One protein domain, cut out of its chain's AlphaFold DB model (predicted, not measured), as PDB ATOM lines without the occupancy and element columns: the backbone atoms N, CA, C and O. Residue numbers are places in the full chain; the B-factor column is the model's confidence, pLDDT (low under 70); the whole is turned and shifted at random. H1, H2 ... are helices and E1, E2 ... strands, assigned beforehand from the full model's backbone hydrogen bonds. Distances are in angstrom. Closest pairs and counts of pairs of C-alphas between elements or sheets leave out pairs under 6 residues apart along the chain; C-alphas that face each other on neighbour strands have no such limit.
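What this domain is: This is residues 30 to 76 of the 202 residues of an uncharacterized protein of Roseomonas sp. PeD5 (UniProt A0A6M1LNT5). A single twisted sheet of four antiparallel strands, E1 to E4, makes a wall, with the one short helix, H1, packed over one face and no named element over the other. The strands zigzag side by side in chain order, and the turn between the two longest, E3 and E4, lies at one end of the longest axis, while the link from H1 to E1 lies at the other. The printed part has 47 residues with one named helix and four named strands, in the order H1, E1, E2, E3, E4 along the chain, and the sheet's order is E1, E2, E3, E4. The class is mostly strand, with 5 residues in the helix and 27 in the strands. The whole is compact, with a radius of gyration of the C-alphas of 10.4 A, and the C-alphas span 30 by 21 by 17 A along the three main axes.

How they stand to each other: The printed part begins with H1, residues 30 to 34, which is on the sheet made of E1, residues 40 to 44, E2, residues 50 to 55, E3, residues 58 to 65, and E4, residues 68 to 75. The height of H1 over the sheet is 7.7 A. H1 lies over E2, but only just: dropped onto the local plane, 3 of its 5 C-alphas fall on E2 and 2 fall on E3. The closest C-alphas of H1 and E2 are those of Ala 34 and Val 53, 6.0 A apart, and those of H1 and E3 are Phe 30 and Arg 62, 6.9 A apart. In H1 every O i to N i+4 pair is within hydrogen-bond range. The four strands form a meander, each strand the antiparallel neighbour of the one before. E1 and E2 are a hairpin, with 159 degrees between their directions; N 40 and O 54 are within hydrogen-bond range at 2.9 A, and N 54 and O 40 at 2.8 A. E2 and E3 are a hairpin at 158 degrees, with N 53 and O 60 at 2.9 A and N 60 and O 53 at 2.8 A, both within hydrogen-bond range. E3 and E4 are a hairpin at 157 degrees, with N 61 and O 72 at 2.8 A and N 70 and O 63 at 2.8 A, both within hydrogen-bond range. The edge strands E1 and E4 are apart. From edge to edge of the sheet the strands' lines turn by 44 degrees and the way across it turns by 12 degrees.

Where its parts are: H1, residues 30 to 34, begins at C-alpha 30 at (11.217, -2.940, 16.389) and is 6.0 A from first to last C-alpha. E1, residues 40 to 44, begins at C-alpha 40 at (-0.316, -7.964, 16.244) and is 11.0 A long. E2, residues 50 to 55, is 13.3 A long. E3, residues 58 to 65, is 21.6 A long. E4, residues 68 to 75, is 23.2 A long and ends at C-alpha 75 at (6.515, -9.128, 3.575).

The domain as a whole: The two C-alphas farthest apart in the domain are those of Pro 37 and Gly 66, at 31.7 A. The C-alphas of the first and last printed residues, Phe 30 and Arg 76, are 17.1 A apart. The printed part has no cut. The four links between named elements are tight, with 5 residues from H1 to E1, 5 from E1 to E2, 2 from E2 to E3 and 2 from E3 to E4. The mean pLDDT of the printed part is 94.0, and no printed residue is under 70.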
ATOM      1  N   PHE A  30      12.162  -1.876  16.031       94.69
ATOM      2  CA  PHE A  30      11.217  -2.940  16.389       94.69
ATOM      3  C   PHE A  30      10.112  -2.420  17.308       94.69
ATOM      4  O   PHE A  30       8.931  -2.636  17.048       94.69
ATOM      5  N   GLU A  31      10.475  -1.672  18.343       94.69
ATOM      6  CA  GLU A  31       9.539  -1.093  19.302       94.69
ATOM      7  C   GLU A  31       8.635  -0.045  18.637       94.69
ATOM      8  O   GLU A  31       7.447   0.042  18.943       94.69
ATOM      9  N   THR A  32       9.172   0.740  17.702       95.12
ATOM     10  CA  THR A  32       8.401   1.728  16.928       95.12
ATOM     11  C   THR A  32       7.391   1.060  16.001       95.12
ATOM     12  O   THR A  32       6.251   1.515  15.902       95.12
ATOM     13  N   PHE A  33       7.778  -0.044  15.369       96.12
ATOM     14  CA  PHE A  33       6.888  -0.860  14.551       96.12
ATOM     15  C   PHE A  33       5.821  -1.563  15.389       96.12
ATOM     16  O   PHE A  33       4.648  -1.547  15.032       96.12
ATOM     17  N   ALA A  34       6.191  -2.102  16.552       96.31
ATOM     18  CA  ALA A  34       5.264  -2.782  17.449       96.31
ATOM     19  C   ALA A  34       4.188  -1.862  18.048       96.31
ATOM     20  O   ALA A  34       3.153  -2.343  18.500       96.31
ATOM     21  N   ARG A  35       4.416  -0.543  18.041       96.06
ATOM     22  CA  ARG A  35       3.450   0.476  18.478       96.06
ATOM     23  C   ARG A  35       2.539   0.995  17.363       96.06
ATOM     24  O   ARG A  35       1.697   1.848  17.638       96.06
ATOM     25  N   GLN A  36       2.704   0.538  16.120       96.44
ATOM     26  CA  GLN A  36       1.841   0.973  15.022       96.44
ATOM     27  C   GLN A  36       0.385   0.533  15.255       96.44
ATOM     28  O   GLN A  36       0.142  -0.551  15.793       96.44
ATOM     29  N   PRO A  37      -0.608   1.331  14.822       95.88
ATOM     30  CA  PRO A  37      -1.997   0.886  14.791       95.88
ATOM     31  C   PRO A  37      -2.143  -0.426  14.011       95.88
ATOM     32  O   PRO A  37      -1.581  -0.582  12.929       95.88
ATOM     33  N   GLY A  38      -2.898  -1.377  14.564       95.38
ATOM     34  CA  GLY A  38      -3.079  -2.701  13.957       95.38
ATOM     35  C   GLY A  38      -1.926  -3.683  14.193       95.38
ATOM     36  O   GLY A  38      -1.962  -4.781  13.639       95.38
ATOM     37  N   ALA A  39      -0.932  -3.331  15.017       97.44
ATOM     38  CA  ALA A  39       0.132  -4.249  15.401       97.44
ATOM     39  C   ALA A  39      -0.407  -5.488  16.129       97.44
ATOM     40  O   ALA A  39      -1.167  -5.398  17.095       97.44
ATOM     41  N   ARG A  40       0.041  -6.662  15.680       98.00
ATOM     42  CA  ARG A  40      -0.316  -7.964  16.244       98.00
ATOM     43  C   ARG A  40       0.939  -8.730  16.631       98.00
ATOM     44  O   ARG A  40       1.795  -8.984  15.788       98.00
ATOM     45  N   ILE A  41       1.040  -9.149  17.890       97.44
ATOM     46  CA  ILE A  41       2.126 -10.033  18.332       97.44
ATOM     47  C   ILE A  41       1.948 -11.390  17.641       97.44
ATOM     48  O   ILE A  41       0.903 -12.028  17.764       97.44
ATOM     49  N   VAL A  42       2.964 -11.815  16.892       97.31
ATOM     50  CA  VAL A  42       2.996 -13.114  16.198       97.31
ATOM     51  C   VAL A  42       3.775 -14.138  17.010       97.31
ATOM     52  O   VAL A  42       3.460 -15.324  16.968       97.31
ATOM     53  N   GLN A  43       4.785 -13.686  17.753       96.94
ATOM     54  CA  GLN A  43       5.610 -14.549  18.582       96.94
ATOM     55  C   GLN A  43       6.123 -13.800  19.810       96.94
ATOM     56  O   GLN A  43       6.544 -12.644  19.717       96.94
ATOM     57  N   THR A  44       6.149 -14.507  20.936       96.56
ATOM     58  CA  THR A  44       6.686 -14.043  22.218       96.56
ATOM     59  C   THR A  44       7.925 -14.861  22.577       96.56
ATOM     60  O   THR A  44       7.983 -16.061  22.299       96.56
ATOM     61  N   GLY A  45       8.932 -14.204  23.144       93.38
ATOM     62  CA  GLY A  45      10.149 -14.834  23.636       93.38
ATOM     63  C   GLY A  45       9.958 -15.521  24.995       93.38
ATOM     64  O   GLY A  45       8.900 -15.396  25.616       93.38
ATOM     65  N   PRO A  46      10.986 -16.236  25.489       91.94
ATOM     66  CA  PRO A  46      10.955 -16.895  26.800       91.94
ATOM     67  C   PRO A  46      10.762 -15.936  27.984       91.94
ATOM     68  O   PRO A  46      10.264 -16.332  29.030       91.94
ATOM     69  N   ASP A  47      11.149 -14.674  27.810       91.88
ATOM     70  CA  ASP A  47      11.013 -13.576  28.770       91.88
ATOM     71  C   ASP A  47       9.618 -12.921  28.755       91.88
ATOM     72  O   ASP A  47       9.388 -11.911  29.422       91.88
ATOM     73  N   GLY A  48       8.683 -13.464  27.969       93.31
ATOM     74  CA  GLY A  48       7.343 -12.907  27.805       93.31
ATOM     75  C   GLY A  48       7.293 -11.661  26.917       93.31
ATOM     76  O   GLY A  48       6.214 -11.095  26.740       93.31
ATOM     77  N   GLN A  49       8.413 -11.232  26.327       93.44
ATOM     78  CA  GLN A  49       8.454 -10.045  25.478       93.44
ATOM     79  C   GLN A  49       8.192 -10.388  24.000       93.44
ATOM     80  O   GLN A  49       8.609 -11.452  23.534       93.44
ATOM     81  N   PRO A  50       7.555  -9.506  23.207       94.44
ATOM     82  CA  PRO A  50       7.333  -9.758  21.783       94.44
ATOM     83  C   PRO A  50       8.659  -9.937  21.036       94.44
ATOM     84  O   PRO A  50       9.548  -9.100  21.157       94.44
ATOM     85  N   VAL A  51       8.802 -10.994  20.239       96.06
ATOM     86  CA  VAL A  51       9.974 -11.205  19.364       96.06
ATOM     87  C   VAL A  51       9.622 -11.143  17.883       96.06
ATOM     88  O   VAL A  51      10.504 -10.889  17.070       96.06
ATOM     89  N   ALA A  52       8.343 -11.290  17.532       97.56
ATOM     90  CA  ALA A  52       7.839 -11.003  16.196       97.56
ATOM     91  C   ALA A  52       6.490 -10.282  16.266       97.56
ATOM     92  O   ALA A  52       5.595 -10.693  17.011       97.56
ATOM     93  N   VAL A  53       6.343  -9.227  15.472       98.06
ATOM     94  CA  VAL A  53       5.121  -8.424  15.374       98.06
ATOM     95  C   VAL A  53       4.752  -8.252  13.908       98.06
ATOM     96  O   VAL A  53       5.629  -8.102  13.063       98.06
ATOM     97  N   GLU A  54       3.459  -8.281  13.610       98.25
ATOM     98  CA  GLU A  54       2.915  -8.040  12.280       98.25
ATOM     99  C   GLU A  54       2.133  -6.731  12.229       98.25
ATOM    100  O   GLU A  54       1.319  -6.467  13.114       98.25
ATOM    101  N   VAL A  55       2.356  -5.949  11.174       98.00
ATOM    102  CA  VAL A  55       1.594  -4.739  10.838       98.00
ATOM    103  C   VAL A  55       1.397  -4.719   9.324       98.00
ATOM    104  O   VAL A  55       2.371  -4.838   8.582       98.00
ATOM    105  N   ASN A  56       0.155  -4.569   8.853       96.25
ATOM    106  CA  ASN A  56      -0.193  -4.487   7.423       96.25
ATOM    107  C   ASN A  56       0.463  -5.578   6.551       96.25
ATOM    108  O   ASN A  56       0.943  -5.313   5.449       96.25
ATOM    109  N   GLY A  57       0.517  -6.809   7.067       96.56
ATOM    110  CA  GLY A  57       1.107  -7.958   6.381       96.56
ATOM    111  C   GLY A  57       2.637  -7.984   6.352       96.56
ATOM    112  O   GLY A  57       3.200  -8.895   5.757       96.56
ATOM    113  N   VAL A  58       3.335  -7.046   6.994       97.94
ATOM    114  CA  VAL A  58       4.782  -7.134   7.230       97.94
ATOM    115  C   VAL A  58       5.018  -7.709   8.616       97.94
ATOM    116  O   VAL A  58       4.472  -7.204   9.591       97.94
ATOM    117  N   VAL A  59       5.850  -8.742   8.713       98.00
ATOM    118  CA  VAL A  59       6.309  -9.308   9.983       98.00
ATOM    119  C   VAL A  59       7.720  -8.832  10.250       98.00
ATOM    120  O   VAL A  59       8.631  -9.135   9.481       98.00
ATOM    121  N   MET A  60       7.902  -8.122  11.355       96.94
ATOM    122  CA  MET A  60       9.217  -7.766  11.852       96.94
ATOM    123  C   MET A  60       9.587  -8.665  13.021       96.94
ATOM    124  O   MET A  60       8.813  -8.814  13.965       96.94
ATOM    125  N   THR A  61      10.778  -9.245  12.955       95.69
ATOM    126  CA  THR A  61      11.332 -10.148  13.961       95.69
ATOM    127  C   THR A  61      12.587  -9.527  14.548       95.69
ATOM    128  O   THR A  61      13.459  -9.077  13.803       95.69
ATOM    129  N   ARG A  62      12.703  -9.533  15.875       94.00
ATOM    130  CA  ARG A  62      13.955  -9.234  16.570       94.00
ATOM    131  C   ARG A  62      14.621 -10.522  17.036       94.00
ATOM    132  O   ARG A  62      13.963 -11.425  17.548       94.00
ATOM    133  N   MET A  63      15.932 -10.595  16.875       90.38
ATOM    134  CA  MET A  63      16.757 -11.716  17.312       90.38
ATOM    135  C   MET A  63      18.067 -11.202  17.899       90.38
ATOM    136  O   MET A  63      18.526 -10.124  17.535       90.38
ATOM    137  N   VAL A  64      18.675 -11.964  18.804       86.69
ATOM    138  CA  VAL A  64      19.999 -11.642  19.350       86.69
ATOM    139  C   VAL A  64      21.028 -12.531  18.668       86.69
ATOM    140  O   VAL A  64      20.966 -13.753  18.782       86.69
ATOM    141  N   GLN A  65      21.991 -11.926  17.977       83.81
ATOM    142  CA  GLN A  65      23.091 -12.633  17.326       83.81
ATOM    143  C   GLN A  65      24.414 -11.988  17.736       83.81
ATOM    144  O   GLN A  65      24.617 -10.789  17.558       83.81
ATOM    145  N   GLY A  66      25.315 -12.776  18.334       85.12
ATOM    146  CA  GLY A  66      26.613 -12.277  18.803       85.12
ATOM    147  C   GLY A  66      26.503 -11.136  19.825       85.12
ATOM    148  O   GLY A  66      27.292 -10.198  19.777       85.12
ATOM    149  N   GLY A  67      25.486 -11.170  20.694       83.75
ATOM    150  CA  GLY A  67      25.232 -10.122  21.693       83.75
ATOM    151  C   GLY A  67      24.620  -8.830  21.139       83.75
ATOM    152  O   GLY A  67      24.453  -7.874  21.890       83.75
ATOM    153  N   ARG A  68      24.269  -8.781  19.846       83.56
ATOM    154  CA  ARG A  68      23.621  -7.623  19.213       83.56
ATOM    155  C   ARG A  68      22.187  -7.963  18.828       83.56
ATOM    156  O   ARG A  68      21.930  -9.039  18.290       83.56
ATOM    157  N   THR A  69      21.268  -7.035  19.073       84.94
ATOM    158  CA  THR A  69      19.896  -7.132  18.564       84.94
ATOM    159  C   THR A  69      19.894  -6.846  17.068       84.94
ATOM    160  O   THR A  69      20.332  -5.785  16.629       84.94
ATOM    161  N   ILE A  70      19.392  -7.797  16.290       88.31
ATOM    162  CA  ILE A  70      19.146  -7.681  14.856       88.31
ATOM    163  C   ILE A  70      17.639  -7.652  14.648       88.31
ATOM    164  O   ILE A  70      16.903  -8.425  15.260       88.31
ATOM    165  N   VAL A  71      17.192  -6.769  13.762       91.06
ATOM    166  CA  VAL A  71      15.799  -6.670  13.343       91.06
ATOM    167  C   VAL A  71      15.723  -7.031  11.866       91.06
ATOM    168  O   VAL A  71      16.457  -6.469  11.057       91.06
ATOM    169  N   ALA A  72      14.852  -7.977  11.524       91.50
ATOM    170  CA  ALA A  72      14.623  -8.420  10.154       91.50
ATOM    171  C   ALA A  72      13.129  -8.363   9.829       91.50
ATOM    172  O   ALA A  72      12.296  -8.766  10.639       91.50
ATOM    173  N   GLY A  73      12.798  -7.873   8.636       93.69
ATOM    174  CA  GLY A  73      11.423  -7.758   8.156       93.69
ATOM    175  C   GLY A  73      11.130  -8.703   6.992       93.69
ATOM    176  O   GLY A  73      11.989  -8.905   6.129       93.69
ATOM    177  N   VAL A  74       9.916  -9.253   6.961       96.00
ATOM    178  CA  VAL A  74       9.394 -10.104   5.883       96.00
ATOM    179  C   VAL A  74       7.996  -9.642   5.486       96.00
ATOM    180  O   VAL A  74       7.102  -9.540   6.322       96.00
ATOM    181  N   ASP A  75       7.795  -9.408   4.198       96.88
ATOM    182  CA  ASP A  75       6.515  -9.128   3.575       96.88
ATOM    183  C   ASP A  75       5.723 -10.428   3.385       96.88
ATOM    184  O   ASP A  75       6.193 -11.387   2.768       96.88
ATOM    185  N   ARG A  76       4.510 -10.467   3.935       97.19
ATOM    186  CA  ARG A  76       3.552 -11.574   3.828       97.19
ATOM    187  C   ARG A  76       2.247 -11.157   3.152       97.19
ATOM    188  O   ARG A  76       1.271 -11.897   3.201       97.19
TER     189      ARG A  76